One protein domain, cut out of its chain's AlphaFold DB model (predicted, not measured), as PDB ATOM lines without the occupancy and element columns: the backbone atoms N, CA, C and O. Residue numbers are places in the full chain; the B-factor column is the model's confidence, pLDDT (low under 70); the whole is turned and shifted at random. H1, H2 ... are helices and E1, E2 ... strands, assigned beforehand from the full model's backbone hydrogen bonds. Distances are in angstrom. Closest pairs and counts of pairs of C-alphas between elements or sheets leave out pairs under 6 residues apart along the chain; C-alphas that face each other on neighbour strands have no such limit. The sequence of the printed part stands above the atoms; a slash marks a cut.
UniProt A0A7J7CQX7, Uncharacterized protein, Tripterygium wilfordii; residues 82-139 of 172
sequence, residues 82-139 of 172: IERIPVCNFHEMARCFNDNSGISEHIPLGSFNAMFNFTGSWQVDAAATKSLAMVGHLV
ATOM      1  N   ILE A  82       8.767 -25.234 -20.744       95.81
ATOM      2  CA  ILE A  82       8.084 -24.046 -21.235       95.81
ATOM      3  C   ILE A  82       8.838 -23.606 -22.476       95.81
ATOM      4  O   ILE A  82      10.011 -23.244 -22.393       95.81
ATOM      5  N   GLU A  83       8.151 -23.607 -23.605       94.06
ATOM      6  CA  GLU A  83       8.673 -23.077 -24.854       94.06
ATOM      7  C   GLU A  83       8.210 -21.636 -25.015       94.06
ATOM      8  O   GLU A  83       7.036 -21.312 -24.819       94.06
ATOM      9  N   ARG A  84       9.152 -20.748 -25.335       96.69
ATOM     10  CA  ARG A  84       8.885 -19.329 -25.563       96.69
ATOM     11  C   ARG A  84       9.582 -18.894 -26.834       96.69
ATOM     12  O   ARG A  84      10.805 -18.943 -26.904       96.69
ATOM     13  N   ILE A  85       8.800 -18.422 -27.791       96.31
ATOM     14  CA  ILE A  85       9.304 -17.771 -28.993       96.31
ATOM     15  C   ILE A  85       8.874 -16.304 -28.897       96.31
ATOM     16  O   ILE A  85       7.667 -16.038 -28.809       96.31
ATOM     17  N   PRO A  86       9.828 -15.352 -28.835       96.94
ATOM     18  CA  PRO A  86       9.508 -13.932 -28.770       96.94
ATOM     19  C   PRO A  86       8.806 -13.472 -30.054       96.94
ATOM     20  O   PRO A  86       8.658 -14.227 -31.014       96.94
ATOM     21  N   VAL A  87       8.373 -12.210 -30.064       98.19
ATOM     22  CA  VAL A  87       7.755 -11.610 -31.249       98.19
ATOM     23  C   VAL A  87       8.714 -11.717 -32.434       98.19
ATOM     24  O   VAL A  87       9.821 -11.189 -32.385       98.19
ATOM     25  N   CYS A  88       8.271 -12.393 -33.484       97.75
ATOM     26  CA  CYS A  88       9.025 -12.611 -34.711       97.75
ATOM     27  C   CYS A  88       8.085 -12.559 -35.921       97.75
ATOM     28  O   CYS A  88       6.857 -12.486 -35.783       97.75
ATOM     29  N   ASN A  89       8.653 -12.526 -37.121       97.50
ATOM     30  CA  ASN A  89       7.859 -12.547 -38.345       97.50
ATOM     31  C   ASN A  89       7.390 -13.973 -38.692       97.50
ATOM     32  O   ASN A  89       7.802 -14.961 -38.080       97.50
ATOM     33  N   PHE A  90       6.513 -14.081 -39.692       97.62
ATOM     34  CA  PHE A  90       5.945 -15.354 -40.137       97.62
ATOM     35  C   PHE A  90       7.016 -16.404 -40.478       97.62
ATOM     36  O   PHE A  90       6.918 -17.549 -40.046       97.62
ATOM     37  N   HIS A  91       8.055 -16.016 -41.224       96.50
ATOM     38  CA  HIS A  91       9.100 -16.935 -41.677       96.50
ATOM     39  C   HIS A  91      10.003 -17.399 -40.537       96.50
ATOM     40  O   HIS A  91      10.401 -18.559 -40.512       96.50
ATOM     41  N   GLU A  92      10.310 -16.516 -39.589       96.56
ATOM     42  CA  GLU A  92      11.075 -16.862 -38.390       96.56
ATOM     43  C   GLU A  92      10.322 -17.882 -37.533       96.56
ATOM     44  O   GLU A  92      10.892 -18.906 -37.163       96.56
ATOM     45  N   MET A  93       9.028 -17.650 -37.282       97.19
ATOM     46  CA  MET A  93       8.203 -18.595 -36.530       97.19
ATOM     47  C   MET A  93       8.066 -19.934 -37.267       97.19
ATOM     48  O   MET A  93       8.271 -20.981 -36.659       97.19
ATOM     49  N   ALA A  94       7.770 -19.919 -38.572       96.56
ATOM     50  CA  ALA A  94       7.683 -21.138 -39.375       96.56
ATOM     51  C   ALA A  94       8.998 -21.928 -39.332       96.56
ATOM     52  O   ALA A  94       8.992 -23.136 -39.106       96.56
ATOM     53  N   ARG A  95      10.139 -21.238 -39.441       95.81
ATOM     54  CA  ARG A  95      11.458 -21.855 -39.311       95.81
ATOM     55  C   ARG A  95      11.653 -22.526 -37.950       95.81
ATOM     56  O   ARG A  95      12.155 -23.640 -37.923       95.81
ATOM     57  N   CYS A  96      11.231 -21.911 -36.843       94.56
ATOM     58  CA  CYS A  96      11.321 -22.552 -35.527       94.56
ATOM     59  C   CYS A  96      10.569 -23.895 -35.479       94.56
ATOM     60  O   CYS A  96      11.087 -24.867 -34.935       94.56
ATOM     61  N   PHE A  97       9.374 -23.975 -36.074       95.12
ATOM     62  CA  PHE A  97       8.617 -25.231 -36.160       95.12
ATOM     63  C   PHE A  97       9.312 -26.273 -37.049       95.12
ATOM     64  O   PHE A  97       9.333 -27.462 -36.710       95.12
ATOM     65  N   ASN A  98       9.895 -25.831 -38.163       95.38
ATOM     66  CA  ASN A  98      10.625 -26.686 -39.096       95.38
ATOM     67  C   ASN A  98      11.894 -27.267 -38.452       95.38
ATOM     68  O   ASN A  98      12.067 -28.489 -38.434       95.38
ATOM     69  N   ASP A  99      12.707 -26.411 -37.828       94.06
ATOM     70  CA  ASP A  99      13.936 -26.785 -37.124       94.06
ATOM     71  C   ASP A  99      13.628 -27.772 -35.978       94.06
ATOM     72  O   ASP A  99      14.291 -28.803 -35.854       94.06
ATOM     73  N   ASN A 100      12.557 -27.534 -35.206       91.38
ATOM     74  CA  ASN A 100      12.095 -28.454 -34.156       91.38
ATOM     75  C   ASN A 100      11.665 -29.831 -34.692       91.38
ATOM     76  O   ASN A 100      11.708 -30.819 -33.959       91.38
ATOM     77  N   SER A 101      11.257 -29.907 -35.962       91.62
ATOM     78  CA  SER A 101      10.873 -31.156 -36.635       91.62
ATOM     79  C   SER A 101      12.038 -31.807 -37.395       91.62
ATOM     80  O   SER A 101      11.844 -32.838 -38.036       91.62
ATOM     81  N   GLY A 102      13.241 -31.221 -37.352       91.69
ATOM     82  CA  GLY A 102      14.406 -31.697 -38.102       91.69
ATOM     83  C   GLY A 102      14.316 -31.456 -39.615       91.69
ATOM     84  O   GLY A 102      15.027 -32.106 -40.379       91.69
ATOM     85  N   ILE A 103      13.444 -30.546 -40.059       90.56
ATOM     86  CA  ILE A 103      13.221 -30.222 -41.472       90.56
ATOM     87  C   ILE A 103      13.867 -28.865 -41.756       90.56
ATOM     88  O   ILE A 103      13.518 -27.869 -41.139       90.56
ATOM     89  N   SER A 104      14.805 -28.811 -42.702       84.94
ATOM     90  CA  SER A 104      15.567 -27.587 -43.025       84.94
ATOM     91  C   SER A 104      14.920 -26.709 -44.106       84.94
ATOM     92  O   SER A 104      15.514 -25.732 -44.562       84.94
ATOM     93  N   GLU A 105      13.710 -27.054 -44.543       77.44
ATOM     94  CA  GLU A 105      13.014 -26.358 -45.624       77.44
ATOM     95  C   GLU A 105      12.384 -25.031 -45.176       77.44
ATOM     96  O   GLU A 105      12.155 -24.779 -43.995       77.44
ATOM     97  N   HIS A 106      12.052 -24.183 -46.152       81.44
ATOM     98  CA  HIS A 106      11.408 -22.883 -45.930       81.44
ATOM     99  C   HIS A 106       9.875 -22.920 -46.017       81.44
ATOM    100  O   HIS A 106       9.228 -21.892 -45.815       81.44
ATOM    101  N   ILE A 107       9.287 -24.076 -46.338       91.88
ATOM    102  CA  ILE A 107       7.834 -24.238 -46.440       91.88
ATOM    103  C   ILE A 107       7.269 -24.495 -45.036       91.88
ATOM    104  O   ILE A 107       7.767 -25.393 -44.357       91.88
ATOM    105  N   PRO A 108       6.254 -23.742 -44.575       95.56
ATOM    106  CA  PRO A 108       5.701 -23.949 -43.242       95.56
ATOM    107  C   PRO A 108       5.025 -25.315 -43.096       95.56
ATOM    108  O   PRO A 108       4.226 -25.717 -43.945       95.56
ATOM    109  N   LEU A 109       5.321 -26.003 -41.994       95.69
ATOM    110  CA  LEU A 109       4.704 -27.286 -41.658       95.69
ATOM    111  C   LEU A 109       3.229 -27.143 -41.276       95.69
ATOM    112  O   LEU A 109       2.778 -26.106 -40.785       95.69
ATOM    113  N   GLY A 110       2.481 -28.236 -41.414       95.75
ATOM    114  CA  GLY A 110       1.085 -28.277 -40.986       95.75
ATOM    115  C   GLY A 110       0.900 -28.066 -39.486       95.75
ATOM    116  O   GLY A 110      -0.102 -27.493 -39.073       95.75
ATOM    117  N   SER A 111       1.886 -28.443 -38.671       95.19
ATOM    118  CA  SER A 111       1.913 -28.171 -37.229       95.19
ATOM    119  C   SER A 111       1.955 -26.674 -36.908       95.19
ATOM    120  O   SER A 111       1.235 -26.207 -36.025       95.19
ATOM    121  N   PHE A 112       2.744 -25.905 -37.662       96.50
ATOM    122  CA  PHE A 112       2.770 -24.448 -37.573       96.50
ATOM    123  C   PHE A 112       1.428 -23.854 -38.010       96.50
ATOM    124  O   PHE A 112       0.853 -23.031 -37.296       96.50
ATOM    125  N   ASN A 113       0.888 -24.323 -39.139       96.75
ATOM    126  CA  ASN A 113      -0.405 -23.854 -39.635       96.75
ATOM    127  C   ASN A 113      -1.528 -24.130 -38.626       96.75
ATOM    128  O   ASN A 113      -2.324 -23.243 -38.328       96.75
ATOM    129  N   ALA A 114      -1.549 -25.324 -38.035       95.81
ATOM    130  CA  ALA A 114      -2.516 -25.711 -37.017       95.81
ATOM    131  C   ALA A 114      -2.391 -24.868 -35.738       95.81
ATOM    132  O   ALA A 114      -3.412 -24.442 -35.203       95.81
ATOM    133  N   MET A 115      -1.169 -24.574 -35.274       95.62
ATOM    134  CA  MET A 115      -0.942 -23.745 -34.082       95.62
ATOM    135  C   MET A 115      -1.558 -22.343 -34.221       95.62
ATOM    136  O   MET A 115      -2.152 -21.828 -33.274       95.62
ATOM    137  N   PHE A 116      -1.421 -21.722 -35.395       96.50
ATOM    138  CA  PHE A 116      -1.862 -20.345 -35.640       96.50
ATOM    139  C   PHE A 116      -3.182 -20.238 -36.416       96.50
ATOM    140  O   PHE A 116      -3.624 -19.132 -36.722       96.50
ATOM    141  N   ASN A 117      -3.851 -21.366 -36.679       96.00
ATOM    142  CA  ASN A 117      -5.082 -21.459 -37.472       96.00
ATOM    143  C   ASN A 117      -4.946 -20.911 -38.907       96.00
ATOM    144  O   ASN A 117      -5.896 -20.352 -39.461       96.00
ATOM    145  N   PHE A 118      -3.777 -21.084 -39.522       96.75
ATOM    146  CA  PHE A 118      -3.590 -20.790 -40.939       96.75
ATOM    147  C   PHE A 118      -4.247 -21.874 -41.795       96.75
ATOM    148  O   PHE A 118      -4.107 -23.071 -41.541       96.75
ATOM    149  N   THR A 119      -5.002 -21.440 -42.802       91.75
ATOM    150  CA  THR A 119      -5.791 -22.317 -43.686       91.75
ATOM    151  C   THR A 119      -5.658 -21.936 -45.160       91.75
ATOM    152  O   THR A 119      -6.204 -22.628 -46.020       91.75
ATOM    153  N   GLY A 120      -4.955 -20.839 -45.461       87.56
ATOM    154  CA  GLY A 120      -4.733 -20.355 -46.812       87.56
ATOM    155  C   GLY A 120      -3.450 -20.910 -47.423       87.56
ATOM    156  O   GLY A 120      -2.779 -21.792 -46.888       87.56
ATOM    157  N   SER A 121      -3.087 -20.373 -48.588       93.19
ATOM    158  CA  SER A 121      -1.729 -20.539 -49.104       93.19
ATOM    159  C   SER A 121      -0.760 -19.752 -48.226       93.19
ATOM    160  O   SER A 121      -1.029 -18.582 -47.930       93.19
ATOM    161  N   TRP A 122       0.396 -20.331 -47.910       94.62
ATOM    162  CA  TRP A 122       1.358 -19.718 -46.994       94.62
ATOM    163  C   TRP A 122       1.789 -18.301 -47.403       94.62
ATOM    164  O   TRP A 122       2.086 -17.494 -46.533       94.62
ATOM    165  N   GLN A 123       1.798 -17.957 -48.697       95.88
ATOM    166  CA  GLN A 123       2.139 -16.611 -49.172       95.88
ATOM    167  C   GLN A 123       1.120 -15.559 -48.717       95.88
ATOM    168  O   GLN A 123       1.495 -14.449 -48.344       95.88
ATOM    169  N   VAL A 124      -0.167 -15.909 -48.757       96.56
ATOM    170  CA  VAL A 124      -1.263 -15.029 -48.331       96.56
ATOM    171  C   VAL A 124      -1.240 -14.883 -46.816       96.56
ATOM    172  O   VAL A 124      -1.285 -13.760 -46.315       96.56
ATOM    173  N   ASP A 125      -1.093 -15.995 -46.097       96.88
ATOM    174  CA  ASP A 125      -1.013 -15.990 -44.636       96.88
ATOM    175  C   ASP A 125       0.215 -15.206 -44.149       96.88
ATOM    176  O   ASP A 125       0.103 -14.384 -43.239       96.88
ATOM    177  N   ALA A 126       1.365 -15.359 -44.812       96.94
ATOM    178  CA  ALA A 126       2.569 -14.584 -44.529       96.94
ATOM    179  C   ALA A 126       2.361 -13.083 -44.763       96.94
ATOM    180  O   ALA A 126       2.705 -12.279 -43.900       96.94
ATOM    181  N   ALA A 127       1.767 -12.697 -45.897       96.81
ATOM    182  CA  ALA A 127       1.512 -11.294 -46.222       96.81
ATOM    183  C   ALA A 127       0.506 -10.632 -45.262       96.81
ATOM    184  O   ALA A 127       0.626  -9.443 -44.963       96.81
ATOM    185  N   ALA A 128      -0.476 -11.393 -44.770       96.75
ATOM    186  CA  ALA A 128      -1.465 -10.921 -43.804       96.75
ATOM    187  C   ALA A 128      -0.935 -10.893 -42.357       96.75
ATOM    188  O   ALA A 128      -1.492 -10.202 -41.500       96.75
ATOM    189  N   THR A 129       0.142 -11.625 -42.067       97.75
ATOM    190  CA  THR A 129       0.684 -11.774 -40.716       97.75
ATOM    191  C   THR A 129       1.720 -10.702 -40.412       97.75
ATOM    192  O   THR A 129       2.839 -10.720 -40.917       97.75
ATOM    193  N   LYS A 130       1.386  -9.789 -39.496       97.50
ATOM    194  CA  LYS A 130       2.332  -8.761 -39.037       97.50
ATOM    195  C   LYS A 130       3.438  -9.328 -38.142       97.50
ATOM    196  O   LYS A 130       4.597  -8.952 -38.277       97.50
ATOM    197  N   SER A 131       3.067 -10.172 -37.184       97.88
ATOM    198  CA  SER A 131       3.981 -10.713 -36.176       97.88
ATOM    199  C   SER A 131       3.339 -11.879 -35.434       97.88
ATOM    200  O   SER A 131       2.133 -11.845 -35.189       97.88
ATOM    201  N   LEU A 132       4.147 -12.845 -35.009       98.25
ATOM    202  CA  LEU A 132       3.745 -14.007 -34.221       98.25
ATOM    203  C   LEU A 132       4.581 -14.099 -32.944       98.25
ATOM    204  O   LEU A 132       5.706 -13.613 -32.893       98.25
ATOM    205  N   ALA A 133       4.030 -14.739 -31.919       97.88
ATOM    206  CA  ALA A 133       4.734 -15.104 -30.695       97.88
ATOM    207  C   ALA A 133       4.107 -16.381 -30.127       97.88
ATOM    208  O   ALA A 133       2.924 -16.643 -30.357       97.88
ATOM    209  N   MET A 134       4.879 -17.163 -29.373       96.50
ATOM    210  CA  MET A 134       4.395 -18.401 -28.761       96.50
ATOM    211  C   MET A 134       4.877 -18.510 -27.318       96.50
ATOM    212  O   MET A 134       6.052 -18.297 -27.028       96.50
ATOM    213  N   VAL A 135       3.971 -18.894 -26.421       96.56
ATOM    214  CA  VAL A 135       4.308 -19.388 -25.083       96.56
ATOM    215  C   VAL A 135       3.531 -20.681 -24.865       96.56
ATOM    216  O   VAL A 135       2.313 -20.649 -24.719       96.56
ATOM    217  N   GLY A 136       4.231 -21.810 -24.867       93.44
ATOM    218  CA  GLY A 136       3.660 -23.138 -24.661       93.44
ATOM    219  C   GLY A 136       4.145 -23.748 -23.351       93.44
ATOM    220  O   GLY A 136       5.328 -23.668 -23.032       93.44
ATOM    221  N   HIS A 137       3.245 -24.374 -22.590       95.62
ATOM    222  CA  HIS A 137       3.617 -25.235 -21.467       95.62
ATOM    223  C   HIS A 137       3.404 -26.692 -21.871       95.62
ATOM    224  O   HIS A 137       2.264 -27.137 -22.009       95.62
ATOM    225  N   LEU A 138       4.499 -27.420 -22.089       92.81
ATOM    226  CA  LEU A 138       4.458 -28.792 -22.569       92.81
ATOM    227  C   LEU A 138       4.614 -29.749 -21.388       92.81
ATOM    228  O   LEU A 138       5.549 -29.653 -20.590       92.81
ATOM    229  N   VAL A 139       3.686 -30.701 -21.299       93.75
ATOM    230  CA  VAL A 139       3.682 -31.762 -20.286       93.75
ATOM    231  C   VAL A 139       3.707 -33.117 -21.000       93.75
ATOM    232  O   VAL A 139       2.693 -33.815 -21.036       93.75
TER     233      VAL A 139
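This is residues 82 to 139 of the 172 residues of an uncharacterized protein of Tripterygium wilfordii (UniProt A0A7J7CQX7). The two ends of the printed part pair as an antiparallel ribbon, E1 beside E2, and the stretch between them makes three short helices gathered toward one end of it. H1 is in the middle, its residues 90 to 96 near the ribbon, with H2 to one side and H3 near its start. The 58 printed residues hold E1, H1, H2, H3 and E2 in that order, class mixed; they are compact, with a radius of gyration of the C-alphas of 11.0 A and spans of 32 by 23 by 17 A.

E1, residues 82 to 88, begins at C-alpha 82 (8.084, -24.046, -21.235) and is 17.7 A long. H1, residues 90 to 100, is 15.7 A long. H2 is residues 110 to 116, H3 residues 122 to 128. E2, residues 132 to 138, 18.8 A long, ends at C-alpha 138 (4.458, -28.792, -22.569).

E1 and E2 are antiparallel at 179 degrees, with N 83 and O 136 within hydrogen-bond range at 2.9 A. The closest C-alphas of H1 and E2, Phe 90 and Leu 132, are 6.5 A apart. H1 and H2 only just touch, with 3 pairs of C-alphas within 8 A, the closest Phe 97 and Phe 112 at 6.1 A. H1 and H3 are close but not clearly touching, the closest C-alphas being Phe 90 and Ala 126 at 5.6 A. In H1, H2 and H3 every O i to N i+4 pair is within hydrogen-bond range.

The C-alphas farthest apart, Ala 127 and Val 139, are 33.1 A apart. The printed part has no cut and no long link, and no printed residue is under 70 in pLDDT.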